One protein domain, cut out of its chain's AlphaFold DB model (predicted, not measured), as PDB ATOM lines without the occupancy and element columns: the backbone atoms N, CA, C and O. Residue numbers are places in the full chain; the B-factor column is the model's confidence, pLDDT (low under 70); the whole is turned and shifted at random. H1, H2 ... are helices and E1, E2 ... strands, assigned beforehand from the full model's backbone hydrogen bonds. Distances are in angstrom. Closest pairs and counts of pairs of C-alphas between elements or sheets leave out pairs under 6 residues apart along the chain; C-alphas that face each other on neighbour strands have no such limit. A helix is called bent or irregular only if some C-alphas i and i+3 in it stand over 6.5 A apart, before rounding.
ATOM      1  N   ALA A   4       0.504 -34.532  47.886       94.88
ATOM      2  CA  ALA A   4      -0.550 -35.508  48.115       94.88
ATOM      3  C   ALA A   4      -1.920 -34.977  47.673       94.88
ATOM      4  O   ALA A   4      -2.660 -35.694  47.003       94.88
ATOM      5  N   ASP A   5      -2.240 -33.711  47.969       95.56
ATOM      6  CA  ASP A   5      -3.489 -33.081  47.513       95.56
ATOM      7  C   ASP A   5      -3.555 -33.013  45.983       95.56
ATOM      8  O   ASP A   5      -4.578 -33.343  45.385       95.56
ATOM      9  N   ALA A   6      -2.449 -32.628  45.343       95.25
ATOM     10  CA  ALA A   6      -2.359 -32.547  43.892       95.25
ATOM     11  C   ALA A   6      -2.479 -33.929  43.224       95.25
ATOM     12  O   ALA A   6      -3.232 -34.091  42.263       95.25
ATOM     13  N   ALA A   7      -1.813 -34.949  43.773       96.00
ATOM     14  CA  ALA A   7      -1.942 -36.331  43.328       96.00
ATOM     15  C   ALA A   7      -3.382 -36.843  43.494       96.00
ATOM     16  O   ALA A   7      -3.940 -37.434  42.570       96.00
ATOM     17  N   ASN A   8      -4.026 -36.564  44.634       96.75
ATOM     18  CA  ASN A   8      -5.431 -36.905  44.872       96.75
ATOM     19  C   ASN A   8      -6.346 -36.262  43.832       96.75
ATOM     20  O   ASN A   8      -7.249 -36.917  43.323       96.75
ATOM     21  N   LEU A   9      -6.111 -34.994  43.497       95.38
ATOM     22  CA  LEU A   9      -6.915 -34.283  42.513       95.38
ATOM     23  C   LEU A   9      -6.727 -34.866  41.108       95.38
ATOM     24  O   LEU A   9      -7.718 -35.141  40.433       95.38
ATOM     25  N   LEU A  10      -5.485 -35.130  40.690       95.94
ATOM     26  CA  LEU A  10      -5.200 -35.774  39.405       95.94
ATOM     27  C   LEU A  10      -5.862 -37.153  39.305       95.94
ATOM     28  O   LEU A  10      -6.470 -37.466  38.284       95.94
ATOM     29  N   ILE A  11      -5.807 -37.954  40.367       96.31
ATOM     30  CA  ILE A  11      -6.468 -39.260  40.394       96.31
ATOM     31  C   ILE A  11      -7.986 -39.097  40.363       96.31
ATOM     32  O   ILE A  11      -8.650 -39.723  39.544       96.31
ATOM     33  N   GLY A  12      -8.551 -38.252  41.223       94.25
ATOM     34  CA  GLY A  12      -9.995 -38.059  41.319       94.25
ATOM     35  C   GLY A  12     -10.606 -37.590  40.001       94.25
ATOM     36  O   GLY A  12     -11.622 -38.130  39.578       94.25
ATOM     37  N   VAL A  13      -9.960 -36.643  39.316       93.94
ATOM     38  CA  VAL A  13     -10.449 -36.093  38.042       93.94
ATOM     39  C   VAL A  13     -10.346 -37.102  36.897       93.94
ATOM     40  O   VAL A  13     -11.246 -37.158  36.065       93.94
ATOM     41  N   ASN A  14      -9.282 -37.908  36.847       94.50
ATOM     42  CA  ASN A  14      -9.027 -38.784  35.697       94.50
ATOM     43  C   ASN A  14      -9.543 -40.219  35.887       94.50
ATOM     44  O   ASN A  14      -9.884 -40.884  34.913       94.50
ATOM     45  N   ALA A  15      -9.641 -40.701  37.127       91.81
ATOM     46  CA  ALA A  15     -10.062 -42.065  37.433       91.81
ATOM     47  C   ALA A  15     -11.538 -42.177  37.841       91.81
ATOM     48  O   ALA A  15     -12.111 -43.266  37.751       91.81
ATOM     49  N   ALA A  16     -12.198 -41.098  38.273       90.25
ATOM     50  CA  ALA A  16     -13.619 -41.148  38.619       90.25
ATOM     51  C   ALA A  16     -14.519 -41.085  37.380       90.25
ATOM     52  O   ALA A  16     -14.244 -40.365  36.421       90.25
ATOM     53  N   THR A  17     -15.602 -41.858  37.393       86.88
ATOM     54  CA  THR A  17     -16.655 -41.819  36.363       86.88
ATOM     55  C   THR A  17     -17.651 -40.688  36.619       86.88
ATOM     56  O   THR A  17     -18.370 -40.267  35.717       86.88
ATOM     57  N   SER A  18     -17.705 -40.186  37.856       88.12
ATOM     58  CA  SER A  18     -18.521 -39.046  38.253       88.12
ATOM     59  C   SER A  18     -17.924 -38.339  39.475       88.12
ATOM     60  O   SER A  18     -17.150 -38.930  40.227       88.12
ATOM     61  N   ALA A  19     -18.306 -37.080  39.715       87.19
ATOM     62  CA  ALA A  19     -17.760 -36.277  40.817       87.19
ATOM     63  C   ALA A  19     -17.965 -36.916  42.207       87.19
ATOM     64  O   ALA A  19     -17.089 -36.824  43.065       87.19
ATOM     65  N   LYS A  20     -19.092 -37.610  42.423       90.00
ATOM     66  CA  LYS A  20     -19.396 -38.307  43.689       90.00
ATOM     67  C   LYS A  20     -18.470 -39.498  43.967       90.00
ATOM     68  O   LYS A  20     -18.296 -39.862  45.124       90.00
ATOM     69  N   ASP A  21     -17.866 -40.074  42.927       89.62
ATOM     70  CA  ASP A  21     -17.005 -41.255  43.040       89.62
ATOM     71  C   ASP A  21     -15.527 -40.868  43.217       89.62
ATOM     72  O   ASP A  21     -14.678 -41.736  43.411       89.62
ATOM     73  N   GLY A  22     -15.213 -39.565  43.197       91.12
ATOM     74  CA  GLY A  22     -13.854 -39.029  43.271       91.12
ATOM     75  C   GLY A  22     -13.038 -39.594  44.430       91.12
ATOM     76  O   GLY A  22     -11.957 -40.134  44.216       91.12
ATOM     77  N   SER A  23     -13.570 -39.540  45.652       93.00
ATOM     78  CA  SER A  23     -12.874 -40.040  46.848       93.00
ATOM     79  C   SER A  23     -12.638 -41.553  46.808       93.00
ATOM     80  O   SER A  23     -11.572 -42.023  47.206       93.00
ATOM     81  N   VAL A  24     -13.599 -42.318  46.285       92.06
ATOM     82  CA  VAL A  24     -13.489 -43.775  46.133       92.06
ATOM     83  C   VAL A  24     -12.421 -44.126  45.099       92.06
ATOM     84  O   VAL A  24     -11.585 -44.993  45.358       92.06
ATOM     85  N   SER A  25     -12.402 -43.430  43.960       92.25
ATOM     86  CA  SER A  25     -11.364 -43.598  42.942       92.25
ATOM     87  C   SER A  25      -9.984 -43.224  43.473       92.25
ATOM     88  O   SER A  25      -9.034 -43.964  43.239       92.25
ATOM     89  N   VAL A  26      -9.865 -42.143  44.251       95.62
ATOM     90  CA  VAL A  26      -8.602 -41.763  44.900       95.62
ATOM     91  C   VAL A  26      -8.079 -42.886  45.786       95.62
ATOM     92  O   VAL A  26      -6.948 -43.324  45.594       95.62
ATOM     93  N   LEU A  27      -8.898 -43.403  46.704       93.31
ATOM     94  CA  LEU A  27      -8.486 -44.497  47.586       93.31
ATOM     95  C   LEU A  27      -8.062 -45.742  46.798       93.31
ATOM     96  O   LEU A  27      -7.035 -46.338  47.103       93.31
ATOM     97  N   ALA A  28      -8.830 -46.109  45.772       91.75
ATOM     98  CA  ALA A  28      -8.590 -47.322  45.001       91.75
ATOM     99  C   ALA A  28      -7.335 -47.245  44.118       91.75
ATOM    100  O   ALA A  28      -6.587 -48.217  44.044       91.75
ATOM    101  N   TYR A  29      -7.114 -46.117  43.436       94.88
ATOM    102  CA  TYR A  29      -5.992 -45.962  42.508       94.88
ATOM    103  C   TYR A  29      -4.693 -45.612  43.229       94.88
ATOM    104  O   TYR A  29      -3.635 -46.072  42.810       94.88
ATOM    105  N   ARG A  30      -4.746 -44.857  44.336       95.06
ATOM    106  CA  ARG A  30      -3.536 -44.523  45.104       95.06
ATOM    107  C   ARG A  30      -2.809 -45.749  45.611       95.06
ATOM    108  O   ARG A  30      -1.589 -45.746  45.594       95.06
ATOM    109  N   SER A  31      -3.542 -46.766  46.054       93.94
ATOM    110  CA  SER A  31      -2.969 -47.975  46.644       93.94
ATOM    111  C   SER A  31      -2.515 -49.014  45.620       93.94
ATOM    112  O   SER A  31      -2.111 -50.102  46.026       93.94
ATOM    113  N   LEU A  32      -2.628 -48.744  44.312       93.81
ATOM    114  CA  LEU A  32      -2.225 -49.712  43.295       93.81
ATOM    115  C   LEU A  32      -0.714 -49.943  43.382       93.81
ATOM    116  O   LEU A  32       0.042 -48.981  43.235       93.81
ATOM    117  N   PRO A  33      -0.259 -51.182  43.630       93.38
ATOM    118  CA  PRO A  33       1.162 -51.473  43.690       93.38
ATOM    119  C   PRO A  33       1.766 -51.457  42.284       93.38
ATOM    120  O   PRO A  33       1.113 -51.845  41.312       93.38
ATOM    121  N   CYS A  34       3.031 -51.053  42.181       91.88
ATOM    122  CA  CYS A  34       3.815 -51.232  40.963       91.88
ATOM    123  C   CYS A  34       3.998 -52.735  40.682       91.88
ATOM    124  O   CYS A  34       4.675 -53.440  41.438       91.88
ATOM    125  N   GLY A  35       3.367 -53.234  39.617       87.75
ATOM    126  CA  GLY A  35       3.433 -54.644  39.219       87.75
ATOM    127  C   GLY A  35       4.559 -54.928  38.222       87.75
ATOM    128  O   GLY A  35       5.107 -56.032  38.197       87.75
ATOM    129  N   LYS A  36       4.944 -53.926  37.424       88.69
ATOM    130  CA  LYS A  36       6.015 -54.003  36.421       88.69
ATOM    131  C   LYS A  36       6.605 -52.622  36.186       88.69
ATOM    132  O   LYS A  36       5.870 -51.651  36.054       88.69
ATOM    133  N   ALA A  37       7.928 -52.573  36.083       89.75
ATOM    134  CA  ALA A  37       8.684 -51.396  35.688       89.75
ATOM    135  C   ALA A  37       9.868 -51.841  34.816       89.75
ATOM    136  O   ALA A  37      10.698 -52.630  35.268       89.75
ATOM    137  N   ASP A  38       9.919 -51.356  33.579       88.94
ATOM    138  CA  ASP A  38      11.086 -51.402  32.691       88.94
ATOM    139  C   ASP A  38      11.557 -49.956  32.487       88.94
ATOM    140  O   ASP A  38      10.777 -49.121  32.029       88.94
ATOM    141  N   LEU A  39      12.790 -49.648  32.896       86.94
ATOM    142  CA  LEU A  39      13.384 -48.309  32.882       86.94
ATOM    143  C   LEU A  39      14.759 -48.402  32.218       86.94
ATOM    144  O   LEU A  39      15.705 -48.897  32.827       86.94
ATOM    145  N   ARG A  40      14.882 -47.941  30.972       77.38
ATOM    146  CA  ARG A  40      16.100 -48.146  30.167       77.38
ATOM    147  C   ARG A  40      17.088 -46.983  30.225       77.38
ATOM    148  O   ARG A  40      18.271 -47.198  29.986       77.38
ATOM    149  N   ARG A  41      16.619 -45.761  30.506       72.50
ATOM    150  CA  ARG A  41      17.435 -44.520  30.511       72.50
ATOM    151  C   ARG A  41      16.957 -43.465  31.518       72.50
ATOM    152  O   ARG A  41      17.216 -42.277  31.346       72.50
ATOM    153  N   ALA A  42      16.177 -43.890  32.506       64.25
ATOM    154  CA  ALA A  42      15.383 -43.033  33.384       64.25
ATOM    155  C   ALA A  42      15.868 -43.126  34.842       64.25
ATOM    156  O   ALA A  42      15.075 -43.335  35.765       64.25
ATOM    157  N   ASP A  43      17.184 -43.036  35.041       67.19
ATOM    158  CA  ASP A  43      17.867 -43.343  36.302       67.19
ATOM    159  C   ASP A  43      17.354 -42.502  37.480       67.19
ATOM    160  O   ASP A  43      17.210 -43.015  38.591       67.19
ATOM    161  N   LYS A  44      17.011 -41.224  37.263       68.19
ATOM    162  CA  LYS A  44      16.469 -40.363  38.333       68.19
ATOM    163  C   LYS A  44      14.965 -40.532  38.533       68.19
ATOM    164  O   LYS A  44      14.468 -40.280  39.632       68.19
ATOM    165  N   MET A  45      14.238 -40.991  37.513       74.75
ATOM    166  CA  MET A  45      12.830 -41.391  37.642       74.75
ATOM    167  C   MET A  45      12.674 -42.782  38.270       74.75
ATOM    168  O   MET A  45      11.582 -43.124  38.721       74.75
ATOM    169  N   ALA A  46      13.753 -43.562  38.392       74.81
ATOM    170  CA  ALA A  46      13.726 -44.867  39.047       74.81
ATOM    171  C   ALA A  46      13.241 -44.801  40.501       74.81
ATOM    172  O   ALA A  46      12.568 -45.724  40.956       74.81
ATOM    173  N   LEU A  47      13.494 -43.695  41.213       68.88
ATOM    174  CA  LEU A  47      12.950 -43.490  42.558       68.88
ATOM    175  C   LEU A  47      11.413 -43.429  42.536       68.88
ATOM    176  O   LEU A  47      10.762 -44.044  43.381       68.88
ATOM    177  N   ALA A  48      10.842 -42.740  41.542       77.50
ATOM    178  CA  ALA A  48       9.397 -42.616  41.379       77.50
ATOM    179  C   ALA A  48       8.738 -43.942  40.973       77.50
ATOM    180  O   ALA A  48       7.563 -44.132  41.254       77.50
ATOM    181  N   PHE A  49       9.468 -44.876  40.359       79.50
ATOM    182  CA  PHE A  49       8.914 -46.131  39.828       79.50
ATOM    183  C   PHE A  49       9.502 -47.400  40.466       79.50
ATOM    184  O   PHE A  49       9.397 -48.492  39.904       79.50
ATOM    185  N   SER A  50      10.128 -47.272  41.636       69.75
ATOM    186  CA  SER A  50      10.807 -48.389  42.297       69.75
ATOM    187  C   SER A  50       9.840 -49.488  42.767       69.75
ATOM    188  O   SER A  50       8.693 -49.255  43.144       69.75
ATOM    189  N   LYS A  51      10.302 -50.744  42.742       58.72
ATOM    190  CA  LYS A  51       9.491 -51.899  43.153       58.72
ATOM    191  C   LYS A  51       9.084 -51.764  44.628       58.72
ATOM    192  O   LYS A  51       9.948 -51.694  45.496       58.72
ATOM    193  N   GLY A  52       7.778 -51.796  44.899       63.22
ATOM    194  CA  GLY A  52       7.209 -51.616  46.241       63.22
ATOM    195  C   GLY A  52       6.533 -50.263  46.462       63.22
ATOM    196  O   GLY A  52       5.830 -50.124  47.459       63.22
ATOM    197  N   THR A  53       6.674 -49.312  45.531       87.56
ATOM    198  CA  THR A  53       5.887 -48.077  45.556       87.56
ATOM    199  C   THR A  53       4.463 -48.319  45.073       87.56
ATOM    200  O   THR A  53       4.172 -49.197  44.247       87.56
ATOM    201  N   THR A  54       3.564 -47.506  45.601       94.69
ATOM    202  CA  THR A  54       2.192 -47.383  45.130       94.69
ATOM    203  C   THR A  54       2.073 -46.266  44.097       94.69
ATOM    204  O   THR A  54       2.895 -45.348  44.057       94.69
ATOM    205  N   PHE A  55       1.027 -46.300  43.271       95.75
ATOM    206  CA  PHE A  55       0.807 -45.259  42.267       95.75
ATOM    207  C   PHE A  55       0.683 -43.858  42.888       95.75
ATOM    208  O   PHE A  55       1.178 -42.888  42.316       95.75
ATOM    209  N   GLY A  56       0.070 -43.740  44.072       96.00
ATOM    210  CA  GLY A  56      -0.025 -42.465  44.785       96.00
ATOM    211  C   GLY A  56       1.349 -41.884  45.136       96.00
ATOM    212  O   GLY A  56       1.607 -40.718  44.851       96.00
ATOM    213  N   GLU A  57       2.243 -42.705  45.690       94.75
ATOM    214  CA  GLU A  57       3.616 -42.298  46.031       94.75
ATOM    215  C   GLU A  57       4.423 -41.933  44.778       94.75
ATOM    216  O   GLU A  57       5.121 -40.920  44.757       94.75
ATOM    217  N   SER A  58       4.280 -42.720  43.710       94.75
ATOM    218  CA  SER A  58       4.909 -42.450  42.417       94.75
ATOM    219  C   SER A  58       4.468 -41.107  41.834       94.75
ATOM    220  O   SER A  58       5.304 -40.319  41.392       94.75
ATOM    221  N   LEU A  59       3.167 -40.808  41.868       94.75
ATOM    222  CA  LEU A  59       2.632 -39.550  41.352       94.75
ATOM    223  C   LEU A  59       3.106 -38.347  42.178       94.75
ATOM    224  O   LEU A  59       3.458 -37.317  41.610       94.75
ATOM    225  N   GLU A  60       3.182 -38.481  43.503       94.56
ATOM    226  CA  GLU A  60       3.732 -37.443  44.383       94.56
ATOM    227  C   GLU A  60       5.212 -37.169  44.113       94.56
ATOM    228  O   GLU A  60       5.616 -36.005  44.063       94.56
ATOM    229  N   ALA A  61       6.009 -38.216  43.890       92.62
ATOM    230  CA  ALA A  61       7.416 -38.079  43.531       92.62
ATOM    231  C   ALA A  61       7.593 -37.378  42.173       92.62
ATOM    232  O   ALA A  61       8.439 -36.496  42.047       92.62
ATOM    233  N   LEU A  62       6.772 -37.714  41.171       93.00
ATOM    234  CA  LEU A  62       6.802 -37.043  39.866       93.00
ATOM    235  C   LEU A  62       6.412 -35.563  39.970       93.00
ATOM    236  O   LEU A  62       7.064 -34.721  39.355       93.00
ATOM    237  N   ILE A  63       5.389 -35.232  40.766       93.75
ATOM    238  CA  ILE A  63       4.990 -33.839  41.012       93.75
ATOM    239  C   ILE A  63       6.128 -33.070  41.689       93.75
ATOM    240  O   ILE A  63       6.431 -31.956  41.272       93.75
ATOM    241  N   GLU A  64       6.790 -33.662  42.687       91.75
ATOM    242  CA  GLU A  64       7.951 -33.046  43.342       91.75
ATOM    243  C   GLU A  64       9.093 -32.791  42.353       91.75
ATOM    244  O   GLU A  64       9.685 -31.715  42.359       91.75
ATOM    245  N   LEU A  65       9.389 -33.751  41.473       91.06
ATOM    246  CA  LEU A  65      10.419 -33.594  40.443       91.06
ATOM    247  C   LEU A  65      10.052 -32.539  39.391       91.06
ATOM    248  O   LEU A  65      10.958 -31.940  38.813       91.06
ATOM    249  N   GLY A  66       8.759 -32.314  39.150       91.62
ATOM    250  CA  GLY A  66       8.240 -31.306  38.224       91.62
ATOM    251  C   GLY A  66       8.175 -29.884  38.787       91.62
ATOM    252  O   GLY A  66       7.773 -28.966  38.076       91.62
ATOM    253  N   ARG A  67       8.556 -29.672  40.050       90.69
ATOM    254  CA  ARG A  67       8.638 -28.339  40.659       90.69
ATOM    255  C   ARG A  67       9.828 -27.551  40.108       90.69
ATOM    256  O   ARG A  67      10.949 -28.058  40.079       90.69
ATOM    257  N   HIS A  68       9.598 -26.292  39.735       84.50
ATOM    258  CA  HIS A  68      10.670 -25.369  39.352       84.50
ATOM    259  C   HIS A  68      11.270 -24.685  40.574       84.50
ATOM    260  O   HIS A  68      10.562 -24.322  41.511       84.50
ATOM    261  N   LYS A  69      12.578 -24.448  40.540       78.12
ATOM    262  CA  LYS A  69      13.236 -23.520  41.460       78.12
ATOM    263  C   LYS A  69      13.779 -22.367  40.635       78.12
ATOM    264  O   LYS A  69      14.411 -22.607  39.618       78.12
ATOM    265  N   ASP A  70      13.457 -21.139  41.028       70.44
ATOM    266  CA  ASP A  70      14.103 -19.924  40.517       70.44
ATOM    267  C   ASP A  70      14.141 -19.783  38.975       70.44
ATOM    268  O   ASP A  70      15.123 -19.322  38.405       70.44
ATOM    269  N   ASN A  71      13.044 -20.147  38.293       69.12
ATOM    270  CA  ASN A  71      12.898 -20.176  36.823       69.12
ATOM    271  C   ASN A  71      13.791 -21.185  36.073       69.12
ATOM    272  O   ASN A  71      13.771 -21.207  34.840       69.12
ATOM    273  N   GLU A  72      14.501 -22.058  36.780       83.19
ATOM    274  CA  GLU A  72      15.290 -23.135  36.186       83.19
ATOM    275  C   GLU A  72      14.402 -24.291  35.687       83.19
ATOM    276  O   GLU A  72      13.205 -24.405  36.004       83.19
ATOM    277  N   LEU A  73      15.003 -25.171  34.882       86.75
ATOM    278  CA  LEU A  73      14.384 -26.439  34.512       86.75
ATOM    279  C   LEU A  73      14.092 -27.255  35.772       86.75
ATOM    280  O   LEU A  73      14.880 -27.315  36.715       86.75
ATOM    281  N   SER A  74      12.929 -27.893  35.793       90.94
ATOM    282  CA  SER A  74      12.633 -28.881  36.824       90.94
ATOM    283  C   SER A  74      13.491 -30.130  36.606       90.94
ATOM    284  O   SER A  74      13.897 -30.449  35.484       90.94
ATOM    285  N   ARG A  75      13.713 -30.905  37.669       89.69
ATOM    286  CA  ARG A  75      14.454 -32.173  37.565       89.69
ATOM    287  C   ARG A  75      13.774 -33.165  36.627       89.69
ATOM    288  O   ARG A  75      14.459 -33.970  36.005       89.69
ATOM    289  N   LEU A  76      12.443 -33.121  36.546       91.00
ATOM    290  CA  LEU A  76      11.683 -33.959  35.627       91.00
ATOM    291  C   LEU A  76      11.947 -33.573  34.165       91.00
ATOM    292  O   LEU A  76      12.155 -34.459  33.348       91.00
ATOM    293  N   GLU A  77      11.983 -32.278  33.834       90.94
ATOM    294  CA  GLU A  77      12.320 -31.821  32.473       90.94
ATOM    295  C   GLU A  77      13.736 -32.228  32.075       90.94
ATOM    296  O   GLU A  77      13.931 -32.774  30.991       90.94
ATOM    297  N   GLU A  78      14.714 -32.002  32.958       89.62
ATOM    298  CA  GLU A  78      16.095 -32.412  32.706       89.62
ATOM    299  C   GLU A  78      16.194 -33.909  32.421       89.62
ATOM    300  O   GLU A  78      16.899 -34.312  31.499       89.62
ATOM    301  N   GLU A  79      15.509 -34.734  33.213       88.69
ATOM    302  CA  GLU A  79      15.559 -36.181  33.044       88.69
ATOM    303  C   GLU A  79      14.919 -36.611  31.724       88.69
ATOM    304  O   GLU A  79      15.520 -37.386  30.987       88.69
ATOM    305  N   LEU A  80      13.750 -36.063  31.381       89.75
ATOM    306  CA  LEU A  80      13.095 -36.348  30.104       89.75
ATOM    307  C   LEU A  80      14.010 -35.995  28.923       89.75
ATOM    308  O   LEU A  80      14.172 -36.808  28.013       89.75
ATOM    309  N   PHE A  81      14.662 -34.830  28.956       89.81
ATOM    310  CA  PHE A  81      15.612 -34.445  27.914       89.81
ATOM    311  C   PHE A  81      16.849 -35.343  27.875       89.81
ATOM    312  O   PHE A  81      17.269 -35.742  26.792       89.81
ATOM    313  N   ARG A  82      17.405 -35.731  29.029       87.00
ATOM    314  CA  ARG A  82      18.552 -36.656  29.090       87.00
ATOM    315  C   ARG A  82      18.222 -38.055  28.587       87.00
ATOM    316  O   ARG A  82      19.107 -38.717  28.053       87.00
ATOM    317  N   SER A  83      16.985 -38.511  28.753       83.75
ATOM    318  CA  SER A  83      16.561 -39.814  28.244       83.75
ATOM    319  C   SER A  83      16.320 -39.827  26.726       83.75
ATOM    320  O   SER A  83      16.213 -40.914  26.155       83.75
ATOM    321  N   SER A  84      16.245 -38.662  26.066       85.75
ATOM    322  CA  SER A  84      16.063 -38.550  24.612       85.75
ATOM    323  C   SER A  84      17.374 -38.737  23.846       85.75
ATOM    324  O   SER A  84      18.406 -38.165  24.193       85.75
ATOM    325  N   HIS A  85      17.301 -39.443  22.720       84.50
ATOM    326  CA  HIS A  85      18.364 -39.524  21.719       84.50
ATOM    327  C   HIS A  85      18.660 -38.166  21.080       84.50
ATOM    328  O   HIS A  85      19.775 -37.942  20.621       84.50
ATOM    329  N   TYR A  86      17.697 -37.238  21.066       82.75
ATOM    330  CA  TYR A  86      17.901 -35.894  20.524       82.75
ATOM    331  C   TYR A  86      19.062 -35.157  21.207       82.75
ATOM    332  O   TYR A  86      19.780 -34.396  20.564       82.75
ATOM    333  N   PHE A  87      19.254 -35.399  22.505       83.25
ATOM    334  CA  PHE A  87      20.312 -34.781  23.302       83.25
ATOM    335  C   PHE A  87      21.524 -35.702  23.506       83.25
ATOM    336  O   PHE A  87      22.443 -35.364  24.258       83.25
ATOM    337  N   GLU A  88      21.555 -36.865  22.851       81.44
ATOM    338  CA  GLU A  88      22.660 -37.811  22.967       81.44
ATOM    339  C   GLU A  88      23.943 -37.209  22.370       81.44
ATOM    340  O   GLU A  88      23.966 -36.710  21.248       81.44
ATOM    341  N   GLY A  89      25.030 -37.214  23.148       75.12
ATOM    342  CA  GLY A  89      26.317 -36.644  22.732       75.12
ATOM    343  C   GLY A  89      26.441 -35.120  22.858       75.12
ATOM    344  O   GLY A  89      27.511 -34.584  22.568       75.12
ATOM    345  N   VAL A  90      25.408 -34.414  23.336       83.00
ATOM    346  CA  VAL A  90      25.491 -32.976  23.634       83.00
ATOM    347  C   VAL A  90      26.409 -32.736  24.839       83.00
ATOM    348  O   VAL A  90      26.252 -33.344  25.901       83.00
ATOM    349  N   ILE A  91      27.370 -31.821  24.694       80.56
ATOM    350  CA  ILE A  91      28.310 -31.461  25.763       80.56
ATOM    351  C   ILE A  91      27.558 -30.696  26.865       80.56
ATOM    352  O   ILE A  91      26.677 -29.880  26.592       80.56
ATOM    353  N   SER A  92      27.923 -30.923  28.131       76.00
ATOM    354  CA  SER A  92      27.215 -30.383  29.304       76.00
ATOM    355  C   SER A  92      26.980 -28.866  29.283       76.00
ATOM    356  O   SER A  92      25.956 -28.419  29.791       76.00
ATOM    357  N   GLY A  93      27.891 -28.086  28.690       77.00
ATOM    358  CA  GLY A  93      27.766 -26.627  28.586       77.00
ATOM    359  C   GLY A  93      26.673 -26.146  27.622       77.00
ATOM    360  O   GLY A  93      26.087 -25.093  27.852       77.00
ATOM    361  N   GLU A  94      26.366 -26.921  26.580       84.75
ATOM    362  CA  GLU A  94      25.334 -26.596  25.579       84.75
ATOM    363  C   GLU A  94      23.981 -27.231  25.923       84.75
ATOM    364  O   GLU A  94      22.932 -26.724  25.528       84.75
ATOM    365  N   PHE A  95      23.996 -28.312  26.710       87.50
ATOM    366  CA  PHE A  95      22.800 -29.057  27.097       87.50
ATOM    367  C   PHE A  95      21.734 -28.161  27.734       87.50
ATOM    368  O   PHE A  95      20.574 -28.209  27.331       87.50
ATOM    369  N   GLN A  96      22.132 -27.314  28.685       86.50
ATOM    370  CA  GLN A  96      21.203 -26.431  29.389       86.50
ATOM    371  C   GLN A  96      20.519 -25.444  28.433       86.50
ATOM    372  O   GLN A  96      19.298 -25.304  28.457       86.50
ATOM    373  N   GLN A  97      21.292 -24.818  27.541       86.75
ATOM    374  CA  GLN A  97      20.772 -23.853  26.569       86.75
ATOM    375  C   GLN A  97      19.792 -24.512  25.594       86.75
ATOM    376  O   GLN A  97      18.727 -23.966  25.314       86.75
ATOM    377  N   LEU A  98      20.118 -25.713  25.105       87.31
ATOM    378  CA  LEU A  98      19.222 -26.460  24.226       87.31
ATOM    379  C   LEU A  98      17.940 -26.873  24.954       87.31
ATOM    380  O   LEU A  98      16.852 -26.721  24.401       87.31
ATOM    381  N   CYS A  99      18.034 -27.329  26.202       88.88
ATOM    382  CA  CYS A  99      16.849 -27.658  26.989       88.88
ATOM    383  C   CYS A  99      15.942 -26.439  27.185       88.88
ATOM    384  O   CYS A  99      14.730 -26.559  27.043       88.88
ATOM    385  N   GLU A 100      16.499 -25.255  27.445       87.50
ATOM    386  CA  GLU A 100      15.726 -24.011  27.567       87.50
ATOM    387  C   GLU A 100      15.016 -23.634  26.258       87.50
ATOM    388  O   GLU A 100      13.831 -23.294  26.279       87.50
ATOM    389  N   ILE A 101      15.698 -23.761  25.115       88.44
ATOM    390  CA  ILE A 101      15.123 -23.509  23.781       88.44
ATOM    391  C   ILE A 101      13.975 -24.482  23.484       88.44
ATOM    392  O   ILE A 101      12.934 -24.090  22.946       88.44
ATOM    393  N   HIS A 102      14.159 -25.755  23.830       88.69
ATOM    394  CA  HIS A 102      13.236 -26.830  23.483       88.69
ATOM    395  C   HIS A 102      12.192 -27.134  24.564       88.69
ATOM    396  O   HIS A 102      11.275 -27.913  24.315       88.69
ATOM    397  N   ARG A 103      12.257 -26.477  25.729       88.38
ATOM    398  CA  ARG A 103      11.347 -26.666  26.871       88.38
ATOM    399  C   ARG A 103       9.872 -26.640  26.483       88.38
ATOM    400  O   ARG A 103       9.106 -27.517  26.866       88.38
ATOM    401  N   ALA A 104       9.476 -25.651  25.683       86.19
ATOM    402  CA  ALA A 104       8.091 -25.478  25.242       86.19
ATOM    403  C   ALA A 104       7.600 -26.575  24.277       86.19
ATOM    404  O   ALA A 104       6.400 -26.653  24.020       86.19
ATOM    405  N   LYS A 105       8.520 -27.389  23.749       86.38
ATOM    406  CA  LYS A 105       8.303 -28.456  22.766       86.38
ATOM    407  C   LYS A 105       8.729 -29.821  23.304       86.38
ATOM    408  O   LYS A 105       9.051 -30.721  22.535       86.38
ATOM    409  N   ILE A 106       8.784 -29.976  24.629       87.69
ATOM    410  CA  ILE A 106       9.216 -31.227  25.260       87.69
ATOM    411  C   ILE A 106       8.375 -32.425  24.804       87.69
ATOM    412  O   ILE A 106       8.908 -33.518  24.675       87.69
ATOM    413  N   ASP A 107       7.095 -32.215  24.501       86.94
ATOM    414  CA  ASP A 107       6.163 -33.218  23.983       86.94
ATOM    415  C   ASP A 107       6.400 -33.593  22.511       86.94
ATOM    416  O   ASP A 107       6.037 -34.698  22.121       86.94
ATOM    417  N   GLU A 108       7.044 -32.728  21.718       85.75
ATOM    418  CA  GLU A 108       7.508 -33.043  20.353       85.75
ATOM    419  C   GLU A 108       8.789 -33.899  20.359       85.75
ATOM    420  O   GLU A 108       9.132 -34.518  19.354       85.75
ATOM    421  N   ILE A 109       9.520 -33.912  21.480       88.00
ATOM    422  CA  ILE A 109      10.786 -34.642  21.633       88.00
ATOM    423  C   ILE A 109      10.574 -35.933  22.421       88.00
ATOM    424  O   ILE A 109      11.106 -36.973  22.052       88.00
ATOM    425  N   ILE A 110       9.783 -35.885  23.492       89.56
ATOM    426  CA  ILE A 110       9.485 -37.014  24.367       89.56
ATOM    427  C   ILE A 110       7.978 -37.182  24.495       89.56
ATOM    428  O   ILE A 110       7.269 -36.346  25.061       89.56
ATOM    429  N   TYR A 111       7.493 -38.340  24.066       90.62
ATOM    430  CA  TYR A 111       6.140 -38.762  24.365       90.62
ATOM    431  C   TYR A 111       6.089 -39.297  25.788       90.62
ATOM    432  O   TYR A 111       6.878 -40.160  26.173       90.62
ATOM    433  N   SER A 112       5.116 -38.819  26.553       91.69
ATOM    434  CA  SER A 112       4.817 -39.331  27.884       91.69
ATOM    435  C   SER A 112       3.314 -39.462  28.070       91.69
ATOM    436  O   SER A 112       2.551 -38.547  27.749       91.69
ATOM    437  N   GLU A 113       2.884 -40.589  28.617       93.81
ATOM    438  CA  GLU A 113       1.475 -40.881  28.850       93.81
ATOM    439  C   GLU A 113       1.294 -41.634  30.166       93.81
ATOM    440  O   GLU A 113       1.966 -42.628  30.421       93.81
ATOM    441  N   ILE A 114       0.357 -41.164  30.987       96.12
ATOM    442  CA  ILE A 114      -0.206 -41.861  32.140       96.12
ATOM    443  C   ILE A 114      -1.646 -42.215  31.770       96.12
ATOM    444  O   ILE A 114      -2.479 -41.322  31.583       96.12
ATOM    445  N   THR A 115      -1.944 -43.507  31.656       96.62
ATOM    446  CA  THR A 115      -3.265 -44.008  31.266       96.62
ATOM    447  C   THR A 115      -3.978 -44.624  32.456       96.62
ATOM    448  O   THR A 115      -3.559 -45.654  32.974       96.62
ATOM    449  N   PHE A 116      -5.107 -44.038  32.837       94.81
ATOM    450  CA  PHE A 116      -6.059 -44.613  33.777       94.81
ATOM    451  C   PHE A 116      -7.022 -45.504  33.005       94.81
ATOM    452  O   PHE A 116      -7.757 -45.019  32.144       94.81
ATOM    453  N   SER A 117      -7.029 -46.798  33.314       91.19
ATOM    454  CA  SER A 117      -7.953 -47.751  32.696       91.19
ATOM    455  C   SER A 117      -9.119 -48.053  33.633       91.19
ATOM    456  O   SER A 117      -8.966 -48.013  34.855       91.19
ATOM    457  N   ARG A 118     -10.291 -48.336  33.064       86.31
ATOM    458  CA  ARG A 118     -11.516 -48.756  33.757       86.31
ATOM    459  C   ARG A 118     -12.225 -49.851  32.951       86.31
ATOM    460  O   ARG A 118     -12.119 -49.847  31.732       86.31
ATOM    461  N   PRO A 119     -12.959 -50.770  33.603       78.94
ATOM    462  CA  PRO A 119     -13.087 -50.931  35.060       78.94
ATOM    463  C   PRO A 119     -11.851 -51.583  35.703       78.94
ATOM    464  O   PRO A 119     -11.753 -51.651  36.929       78.94
ATOM    465  N   TYR A 120     -10.911 -52.061  34.883       78.56
ATOM    466  CA  TYR A 120      -9.630 -52.601  35.313       78.56
ATOM    467  C   TYR A 120      -8.852 -51.495  36.015       78.56
ATOM    468  O   TYR A 120      -8.298 -50.630  35.347       78.56
ATOM    469  N   ARG A 121      -8.833 -51.497  37.351       87.50
ATOM    470  CA  ARG A 121      -8.073 -50.527  38.150       87.50
ATOM    471  C   ARG A 121      -6.581 -50.732  37.901       87.50
ATOM    472  O   ARG A 121      -5.910 -51.478  38.611       87.50
ATOM    473  N   ASN A 122      -6.113 -50.104  36.838       92.19
ATOM    474  CA  ASN A 122      -4.762 -50.161  36.328       92.19
ATOM    475  C   ASN A 122      -4.372 -48.744  35.911       92.19
ATOM    476  O   ASN A 122      -5.180 -48.015  35.318       92.19
ATOM    477  N   VAL A 123      -3.140 -48.378  36.238       95.12
ATOM    478  CA  VAL A 123      -2.472 -47.232  35.641       95.12
ATOM    479  C   VAL A 123      -1.223 -47.696  34.918       95.12
ATOM    480  O   VAL A 123      -0.356 -48.311  35.532       95.12
ATOM    481  N   SER A 124      -1.095 -47.351  33.643       95.00
ATOM    482  CA  SER A 124       0.160 -47.514  32.913       95.00
ATOM    483  C   SER A 124       0.833 -46.167  32.689       95.00
ATOM    484  O   SER A 124       0.172 -45.144  32.521       95.00
ATOM    485  N   VAL A 125       2.159 -46.175  32.696       94.62
ATOM    486  CA  VAL A 125       3.019 -45.046  32.362       94.62
ATOM    487  C   VAL A 125       3.922 -45.479  31.218       94.62
ATOM    488  O   VAL A 125       4.615 -46.490  31.324       94.62
ATOM    489  N   LEU A 126       3.914 -44.708  30.139       93.19
ATOM    490  CA  LEU A 126       4.763 -44.901  28.972       93.19
ATOM    491  C   LEU A 126       5.567 -43.626  28.731       93.19
ATOM    492  O   LEU A 126       4.995 -42.540  28.668       93.19
ATOM    493  N   ILE A 127       6.878 -43.772  28.576       91.69
ATOM    494  CA  ILE A 127       7.782 -42.711  28.130       91.69
ATOM    495  C   ILE A 127       8.572 -43.261  26.950       91.69
ATOM    496  O   ILE A 127       9.159 -44.338  27.053       91.69
ATOM    497  N   GLN A 128       8.597 -42.534  25.840       90.31
ATOM    498  CA  GLN A 128       9.332 -42.919  24.637       90.31
ATOM    499  C   GLN A 128       9.805 -41.679  23.882       90.31
ATOM    500  O   GLN A 128       9.222 -40.599  23.993       90.31
ATOM    501  N   ASP A 129      10.863 -41.846  23.104       87.44
ATOM    502  CA  ASP A 129      11.369 -40.792  22.235       87.44
ATOM    503  C   ASP A 129      10.399 -40.529  21.070       87.44
ATOM    504  O   ASP A 129       9.845 -41.469  20.498       87.44
ATOM    505  N   GLN A 130      10.198 -39.260  20.716       78.56
ATOM    506  CA  GLN A 130       9.507 -38.845  19.489       78.56
ATOM    507  C   GLN A 130      10.454 -38.277  18.438       78.56
ATOM    508  O   GLN A 130      10.095 -38.258  17.262       78.56
ATOM    509  N   ALA A 131      11.661 -37.841  18.807       60.31
ATOM    510  CA  ALA A 131      12.571 -37.165  17.884       60.31
ATOM    511  C   ALA A 131      13.099 -38.083  16.761       60.31
ATOM    512  O   ALA A 131      13.616 -37.599  15.753       60.31
ATOM    513  N   SER A 132      12.902 -39.400  16.871       49.53
ATOM    514  CA  SER A 132      13.091 -40.365  15.780       49.53
ATOM    515  C   SER A 132      12.014 -40.284  14.683       49.53
ATOM    516  O   SER A 132      12.201 -40.836  13.600       49.53
ATOM    517  N   GLN A 133      10.920 -39.547  14.900       44.66
ATOM    518  CA  GLN A 133       9.839 -39.320  13.937       44.66
ATOM    519  C   GLN A 133       9.875 -37.891  13.367       44.66
ATOM    520  O   GLN A 133       8.904 -37.148  13.486       44.66
ATOM    521  N   GLY A 134      10.984 -37.447  12.759       40.03
ATOM    522  CA  GLY A 134      11.029 -36.031  12.362       40.03
ATOM    523  C   GLY A 134      12.082 -35.512  11.395       40.03
ATOM    524  O   GLY A 134      11.852 -34.450  10.818       40.03
ATOM    525  N   VAL A 135      13.178 -36.224  11.117       37.66
ATOM    526  CA  VAL A 135      13.937 -35.951   9.886       37.66
ATOM    527  C   VAL A 135      13.184 -36.647   8.759       37.66
ATOM    528  O   VAL A 135      13.102 -37.869   8.714       37.66
ATOM    529  N   LYS A 136      12.550 -35.858   7.883       37.69
ATOM    530  CA  LYS A 136      11.807 -36.348   6.715       37.69
ATOM    531  C   LYS A 136      12.639 -37.368   5.929       37.69
ATOM    532  O   LYS A 136      13.547 -36.988   5.195       37.69
ATOM    533  N   GLY A 137      12.231 -38.629   6.016       33.91
ATOM    534  CA  GLY A 137      12.668 -39.708   5.137       33.91
ATOM    535  C   GLY A 137      13.266 -40.885   5.894       33.91
ATOM    536  O   GLY A 137      14.419 -40.816   6.289       33.91
ATOM    537  N   SER A 138      12.499 -41.986   5.955       33.22
ATOM    538  CA  SER A 138      12.927 -43.330   6.383       33.22
ATOM    539  C   SER A 138      13.270 -43.409   7.878       33.22
ATOM    540  O   SER A 138      14.271 -42.872   8.314       33.22
ATOM    541  N   VAL A 139      12.485 -44.036   8.751       34.19
ATOM    542  CA  VAL A 139      12.119 -45.459   8.785       34.19
ATOM    543  C   VAL A 139      10.788 -45.595   9.548       34.19
ATOM    544  O   VAL A 139      10.398 -44.727  10.320       34.19
ATOM    545  N   ILE A 140      10.075 -46.676   9.257       39.50
ATOM    546  CA  ILE A 140       8.797 -47.130   9.813       39.50
ATOM    547  C   ILE A 140       8.692 -46.875  11.330       39.50
ATOM    548  O   ILE A 140       9.602 -47.187  12.091       39.50
ATOM    549  N   ALA A 141       7.542 -46.347  11.751       44.41
ATOM    550  CA  ALA A 141       7.177 -45.960  13.113       44.41
ATOM    551  C   ALA A 141       7.051 -47.117  14.139       44.41
ATOM    552  O   ALA A 141       6.403 -46.927  15.164       44.41
ATOM    553  N   ASP A 142       7.638 -48.292  13.891       45.06
ATOM    554  CA  ASP A 142       7.292 -49.526  14.619       45.06
ATOM    555  C   ASP A 142       8.248 -49.949  15.749       45.06
ATOM    556  O   ASP A 142       7.898 -50.857  16.495       45.06
ATOM    557  N   GLU A 143       9.410 -49.319  15.961       53.91
ATOM    558  CA  GLU A 143      10.371 -49.819  16.973       53.91
ATOM    559  C   GLU A 143      11.132 -48.721  17.739       53.91
ATOM    560  O   GLU A 143      12.308 -48.875  18.067       53.91
ATOM    561  N   ALA A 144      10.492 -47.592  18.066       64.69
ATOM    562  CA  ALA A 144      11.062 -46.729  19.102       64.69
ATOM    563  C   ALA A 144      10.907 -47.441  20.454       64.69
ATOM    564  O   ALA A 144       9.821 -47.460  21.034       64.69
ATOM    565  N   GLU A 145      11.978 -48.084  20.931       77.44
ATOM    566  CA  GLU A 145      11.947 -48.767  22.221       77.44
ATOM    567  C   GLU A 145      11.572 -47.781  23.339       77.44
ATOM    568  O   GLU A 145      12.131 -46.679  23.412       77.44
ATOM    569  N   PRO A 146      10.638 -48.152  24.231       86.62
ATOM    570  CA  PRO A 146      10.222 -47.264  25.298       86.62
ATOM    571  C   PRO A 146      11.386 -46.994  26.255       86.62
ATOM    572  O   PRO A 146      12.083 -47.904  26.705       86.62
ATOM    573  N   ILE A 147      11.551 -45.722  26.615       88.75
ATOM    574  CA  ILE A 147      12.469 -45.266  27.666       88.75
ATOM    575  C   ILE A 147      12.016 -45.825  29.017       88.75
ATOM    576  O   ILE A 147      12.841 -46.269  29.821       88.75
ATOM    577  N   ALA A 148      10.705 -45.788  29.264       89.50
ATOM    578  CA  ALA A 148      10.092 -46.341  30.458       89.50
ATOM    579  C   ALA A 148       8.721 -46.943  30.142       89.50
ATOM    580  O   ALA A 148       7.900 -46.326  29.463       89.50
ATOM    581  N   THR A 149       8.454 -48.132  30.676       92.12
ATOM    582  CA  THR A 149       7.113 -48.723  30.747       92.12
ATOM    583  C   THR A 149       6.867 -49.190  32.171       92.12
ATOM    584  O   THR A 149       7.529 -50.108  32.657       92.12
ATOM    585  N   VAL A 150       5.911 -48.560  32.844       92.94
ATOM    586  CA  VAL A 150       5.542 -48.874  34.226       92.94
ATOM    587  C   VAL A 150       4.058 -49.166  34.278       92.94
ATOM    588  O   VAL A 150       3.260 -48.499  33.632       92.94
ATOM    589  N   GLU A 151       3.670 -50.165  35.045       93.62
ATOM    590  CA  GLU A 151       2.283 -50.562  35.191       93.62
ATOM    591  C   GLU A 151       1.994 -50.754  36.695       93.62
ATOM    592  O   GLU A 151       2.732 -51.421  37.429       93.62
ATOM    593  N   PHE A 152       0.897 -50.157  37.158       94.25
ATOM    594  CA  PHE A 152       0.377 -50.243  38.518       94.25
ATOM    595  C   PHE A 152      -0.973 -50.935  38.481       94.25
ATOM    596  O   PHE A 152      -1.912 -50.429  37.868       94.25
ATOM    597  N   TRP A 153      -1.100 -52.081  39.141       91.44
ATOM    598  CA  TRP A 153      -2.364 -52.805  39.159       91.44
ATOM    599  C   TRP A 153      -2.468 -53.732  40.361       91.44
ATOM    600  O   TRP A 153      -1.480 -54.245  40.885       91.44
ATOM    601  N   ASP A 154      -3.701 -53.980  40.787       85.62
ATOM    602  CA  ASP A 154      -3.976 -54.979  41.808       85.62
ATOM    603  C   ASP A 154      -4.169 -56.354  41.153       85.62
ATOM    604  O   ASP A 154      -5.209 -56.637  40.561       85.62
ATOM    605  N   HIS A 155      -3.179 -57.238  41.293       73.44
ATOM    606  CA  HIS A 155      -3.257 -58.625  40.819       73.44
ATOM    607  C   HIS A 155      -4.393 -59.440  41.465       73.44
ATOM    608  O   HIS A 155      -4.729 -60.518  40.974       73.44
ATOM    609  N   ARG A 156      -4.955 -58.971  42.587       72.44
ATOM    610  CA  ARG A 156      -6.058 -59.627  43.304       72.44
ATOM    611  C   ARG A 156      -7.427 -59.146  42.834       72.44
ATOM    612  O   ARG A 156      -8.430 -59.779  43.169       72.44
ATOM    613  N   ALA A 157      -7.489 -58.043  42.088       69.88
ATOM    614  CA  ALA A 157      -8.741 -57.546  41.549       69.88
ATOM    615  C   ALA A 157      -9.302 -58.565  40.548       69.88
ATOM    616  O   ALA A 157      -8.601 -59.051  39.660       69.88
ATOM    617  N   LYS A 158     -10.581 -58.922  40.710       64.56
ATOM    618  CA  LYS A 158     -11.256 -59.820  39.769       64.56
ATOM    619  C   LYS A 158     -11.295 -59.160  38.394       64.56
ATOM    620  O   LYS A 158     -11.614 -57.977  38.289       64.56
ATOM    621  N   TRP A 159     -11.013 -59.949  37.360       61.41
ATOM    622  CA  TRP A 159     -11.235 -59.536  35.980       61.41
ATOM    623  C   TRP A 159     -12.713 -59.143  35.807       61.41
ATOM    624  O   TRP A 159     -13.583 -59.852  36.326       61.41
ATOM    625  N   PRO A 160     -13.010 -58.018  35.141       61.94
ATOM    626  CA  PRO A 160     -14.372 -57.600  34.863       61.94
ATOM    627  C   PRO A 160     -15.118 -58.643  34.044       61.94
ATOM    628  O   PRO A 160     -14.539 -59.489  33.355       61.94
ATOM    629  N   VAL A 161     -16.436 -58.585  34.170       61.50
ATOM    630  CA  VAL A 161     -17.341 -59.548  33.557       61.50
ATOM    631  C   VAL A 161     -17.616 -59.100  32.119       61.50
ATOM    632  O   VAL A 161     -17.547 -57.915  31.793       61.50
ATOM    633  N   SER A 162     -17.914 -60.054  31.235       54.81
ATOM    634  CA  SER A 162     -18.343 -59.760  29.862       54.81
ATOM    635  C   SER A 162     -19.467 -58.713  29.857       54.81
ATOM    636  O   SER A 162     -20.513 -58.939  30.468       54.81
ATOM    637  N   GLY A 163     -19.235 -57.576  29.191       62.41
ATOM    638  CA  GLY A 163     -20.174 -56.450  29.100       62.41
ATOM    639  C   GLY A 163     -19.677 -55.134  29.709       62.41
ATOM    640  O   GLY A 163     -20.256 -54.089  29.415       62.41
ATOM    641  N   ASP A 164     -18.596 -55.152  30.493       69.31
ATOM    642  CA  ASP A 164     -18.010 -53.915  31.010       69.31
ATOM    643  C   ASP A 164     -17.308 -53.116  29.898       69.31
ATOM    644  O   ASP A 164     -16.541 -53.652  29.094       69.31
ATOM    645  N   ARG A 165     -17.567 -51.805  29.849       74.38
ATOM    646  CA  ARG A 165     -16.952 -50.900  28.870       74.38
ATOM    647  C   ARG A 165     -15.512 -50.592  29.282       74.38
ATOM    648  O   ARG A 165     -15.308 -49.988  30.333       74.38
ATOM    649  N   ASP A 166     -14.544 -50.956  28.436       81.19
ATOM    650  CA  ASP A 166     -13.157 -50.494  28.573       81.19
ATOM    651  C   ASP A 166     -13.114 -48.986  28.302       81.19
ATOM    652  O   ASP A 166     -13.464 -48.514  27.214       81.19
ATOM    653  N   GLU A 167     -12.744 -48.223  29.320       87.75
ATOM    654  CA  GLU A 167     -12.628 -46.777  29.249       87.75
ATOM    655  C   GLU A 167     -11.233 -46.359  29.698       87.75
ATOM    656  O   GLU A 167     -10.728 -46.818  30.723       87.75
ATOM    657  N   ARG A 168     -10.613 -45.467  28.920       91.06
ATOM    658  CA  ARG A 168      -9.243 -45.014  29.151       91.06
ATOM    659  C   ARG A 168      -9.177 -43.498  29.158       91.06
ATOM    660  O   ARG A 168      -9.582 -42.858  28.190       91.06
ATOM    661  N   VAL A 169      -8.623 -42.948  30.231       94.38
ATOM    662  CA  VAL A 169      -8.318 -41.520  30.366       94.38
ATOM    663  C   VAL A 169      -6.805 -41.355  30.392       94.38
ATOM    664  O   VAL A 169      -6.112 -42.115  31.060       94.38
ATOM    665  N   ARG A 170      -6.289 -40.382  29.639       95.12
ATOM    666  CA  ARG A 170      -4.853 -40.189  29.412       95.12
ATOM    667  C   ARG A 170      -4.449 -38.780  29.822       95.12
ATOM    668  O   ARG A 170      -5.117 -37.820  29.448       95.12
ATOM    669  N   ILE A 171      -3.344 -38.666  30.549       95.75
ATOM    670  CA  ILE A 171      -2.661 -37.394  30.818       95.75
ATOM    671  C   ILE A 171      -1.179 -37.535  30.467       95.75
ATOM    672  O   ILE A 171      -0.651 -38.641  30.484       95.75
ATOM    673  N   SER A 172      -0.495 -36.435  30.167       93.44
ATOM    674  CA  SER A 172       0.944 -36.444  29.869       93.44
ATOM    675  C   SER A 172       1.767 -35.891  31.031       93.44
ATOM    676  O   SER A 172       1.227 -35.291  31.967       93.44
ATOM    677  N   PHE A 173       3.098 -36.028  30.972       93.00
ATOM    678  CA  PHE A 173       3.970 -35.431  31.992       93.00
ATOM    679  C   PHE A 173       3.958 -33.905  31.940       93.00
ATOM    680  O   PHE A 173       4.214 -33.269  32.955       93.00
ATOM    681  N   ARG A 174       3.548 -33.296  30.823       91.50
ATOM    682  CA  ARG A 174       3.291 -31.852  30.757       91.50
ATOM    683  C   ARG A 174       2.229 -31.413  31.769       91.50
ATOM    684  O   ARG A 174       2.375 -30.355  32.375       91.50
ATOM    685  N   THR A 175       1.202 -32.233  32.005       94.12
ATOM    686  CA  THR A 175       0.224 -31.986  33.074       94.12
ATOM    687  C   THR A 175       0.893 -32.032  34.447       94.12
ATOM    688  O   THR A 175       0.617 -31.182  35.287       94.12
ATOM    689  N   ILE A 176       1.806 -32.982  34.668       93.94
ATOM    690  CA  ILE A 176       2.553 -33.101  35.929       93.94
ATOM    691  C   ILE A 176       3.457 -31.886  36.155       93.94
ATOM    692  O   ILE A 176       3.435 -31.313  37.240       93.94
ATOM    693  N   LEU A 177       4.184 -31.444  35.125       92.31
ATOM    694  CA  LEU A 177       5.015 -30.237  35.152       92.31
ATOM    695  C   LEU A 177       4.184 -28.980  35.448       92.31
ATOM    696  O   LEU A 177       4.559 -28.168  36.289       92.31
ATOM    697  N   ALA A 178       3.019 -28.835  34.808       91.62
ATOM    698  CA  ALA A 178       2.115 -27.716  35.060       91.62
ATOM    699  C   ALA A 178       1.567 -27.717  36.497       91.62
ATOM    700  O   ALA A 178       1.424 -26.661  37.104       91.62
ATOM    701  N   VAL A 179       1.278 -28.890  37.063       92.81
ATOM    702  CA  VAL A 179       0.881 -29.008  38.472       92.81
ATOM    703  C   VAL A 179       2.051 -28.666  39.398       92.81
ATOM    704  O   VAL A 179       1.876 -27.889  40.333       92.81
ATOM    705  N   GLY A 180       3.243 -29.200  39.126       89.31
ATOM    706  CA  GLY A 180       4.457 -28.931  39.898       89.31
ATOM    707  C   GLY A 180       4.798 -27.441  39.957       89.31
ATOM    708  O   GLY A 180       5.067 -26.924  41.038       89.31
ATOM    709  N   SER A 181       4.699 -26.730  38.830       87.75
ATOM    710  CA  SER A 181       4.987 -25.291  38.742       87.75
ATOM    711  C   SER A 181       4.029 -24.408  39.551       87.75
ATOM    712  O   SER A 181       4.426 -23.356  40.054       87.75
ATOM    713  N   ILE A 182       2.776 -24.835  39.721       88.75
ATOM    714  CA  ILE A 182       1.792 -24.117  40.539       88.75
ATOM    715  C   ILE A 182       2.100 -24.283  42.030       88.75
ATOM    716  O   ILE A 182       1.867 -23.359  42.799       88.75
ATOM    717  N   LEU A 183       2.635 -25.435  42.450       84.81
ATOM    718  CA  LEU A 183       2.941 -25.716  43.861       84.81
ATOM    719  C   LEU A 183       4.203 -25.010  44.382       84.81
ATOM    720  O   LEU A 183       4.464 -25.052  45.583       84.81
ATOM    721  N   THR A 184       4.999 -24.417  43.493       68.56
ATOM    722  CA  THR A 184       6.224 -23.672  43.825       68.56
ATOM    723  C   THR A 184       6.014 -22.181  44.068       68.56
ATOM    724  O   THR A 184       6.914 -21.546  44.613       68.56
ATOM    725  N   ASN A 185       4.849 -21.646  43.693       54.09
ATOM    726  CA  ASN A 185       4.428 -20.269  43.976       54.09
ATOM    727  C   ASN A 185       3.570 -20.206  45.244       54.09
ATOM    728  O   ASN A 185       3.638 -19.167  45.937       54.09
TER     729      ASN A 185
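AT A GLANCE: This is residues 4 to 185 of the 185 residues of an uncharacterized protein of Methylobacterium sp. WL119 (UniProt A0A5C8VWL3). A twisted wall of five antiparallel strands has helices H1, H3 and H6 packed over one face, while its other face is largely bare. H2 lies toward one end of the strands, H4 and the kinked H5 toward the other, and two long links, residues 130 to 147 and 154 to 166, reach away from the body. The printed part has 182 residues with six named helices and five named strands, in the order H1 H2 E1 H3 H4 H5 E2 E3 E4 E5 H6; the sheet order is E1 E4 E3 E2 E5. The class is mixed, and the whole is compact, with a radius of gyration of the C-alphas of 17.2 A and spans of 52 by 43 by 28 A.

HOW THE PARTS SIT: H1, residues 4 to 15, touches H2, residues 19 to 30, at a steep tilt of 66 degrees, opposite ways; the closest C-alphas, of Gly 12 and Gly 22, are 4.4 A apart. Edge strand E1, residues 34 to 39, is antiparallel to E4, residues 148 to 153, with N 38 and O 149 2.8 A apart. The hub H3, residues 55 to 65, touches H1 with that helix's residues 4 to 8 alone, the closest C-alphas being those of Ala 7 and Glu 60, 5.9 A. H3 and H2 touch only at their ends, closest at the C-alphas of Arg 30 and Gly 56, 4.1 A. H4, residues 75 to 83, touches H5, residues 92 to 109, about perpendicular at 88 degrees, closest at the C-alphas of Phe 81 and Cys 99, 7.0 A. H3 and H4 only just touch, with 3 pairs of C-alphas within 8 A, the closest those of Leu 65 and Leu 76, 5.0 A. E2, residues 110 to 118, and E3, residues 122 to 129, form a hairpin, with N 113 and O 126 2.9 A apart. E2, E3 and E4 make a meander, each strand the antiparallel neighbour of the one before; N 125 and O 150 are 2.7 A apart. With edge strand E5, residues 167 to 171, they make a Greek key, the first strand pairing with the fourth, N 116 and O 169 being 2.8 A apart. H6, residues 173 to 182, touches H3, closest at the C-alphas of Ile 63 and Gly 180, 5.1 A. H1, H3 and H6 are on the same face, at heights over the sheet of 11.6, 10.5 and 10.6 A; H2, H4 and H5 only graze it. Every O i to N i+4 pair is within hydrogen-bond range in H1, H3, H4 and H6, against 6 of 8 in H2 and 8 of 14 in H5.

IN THESE COORDINATES: H1 begins at C-alpha 4, (-0.550, -35.508, 48.115), and H6 ends at C-alpha 182, (1.792, -24.117, 40.539). E2 spans 25.8 A and E3 23.4 A. H2 and H5 are irregular: C-alphas 20 and 23 are 7.5 A apart, C-alphas 104 and 107 8.1 A.

THE WHOLE: The C-alphas farthest apart, of Gly 93 and Ser 162, are 56.8 A apart. The printed part has no cut; the links E1 to H3, E3 to E4 and E4 to E5 are long. Mean pLDDT of the printed part is 83.0, with residues 131 to 144 and 157 to 164 among those under 70.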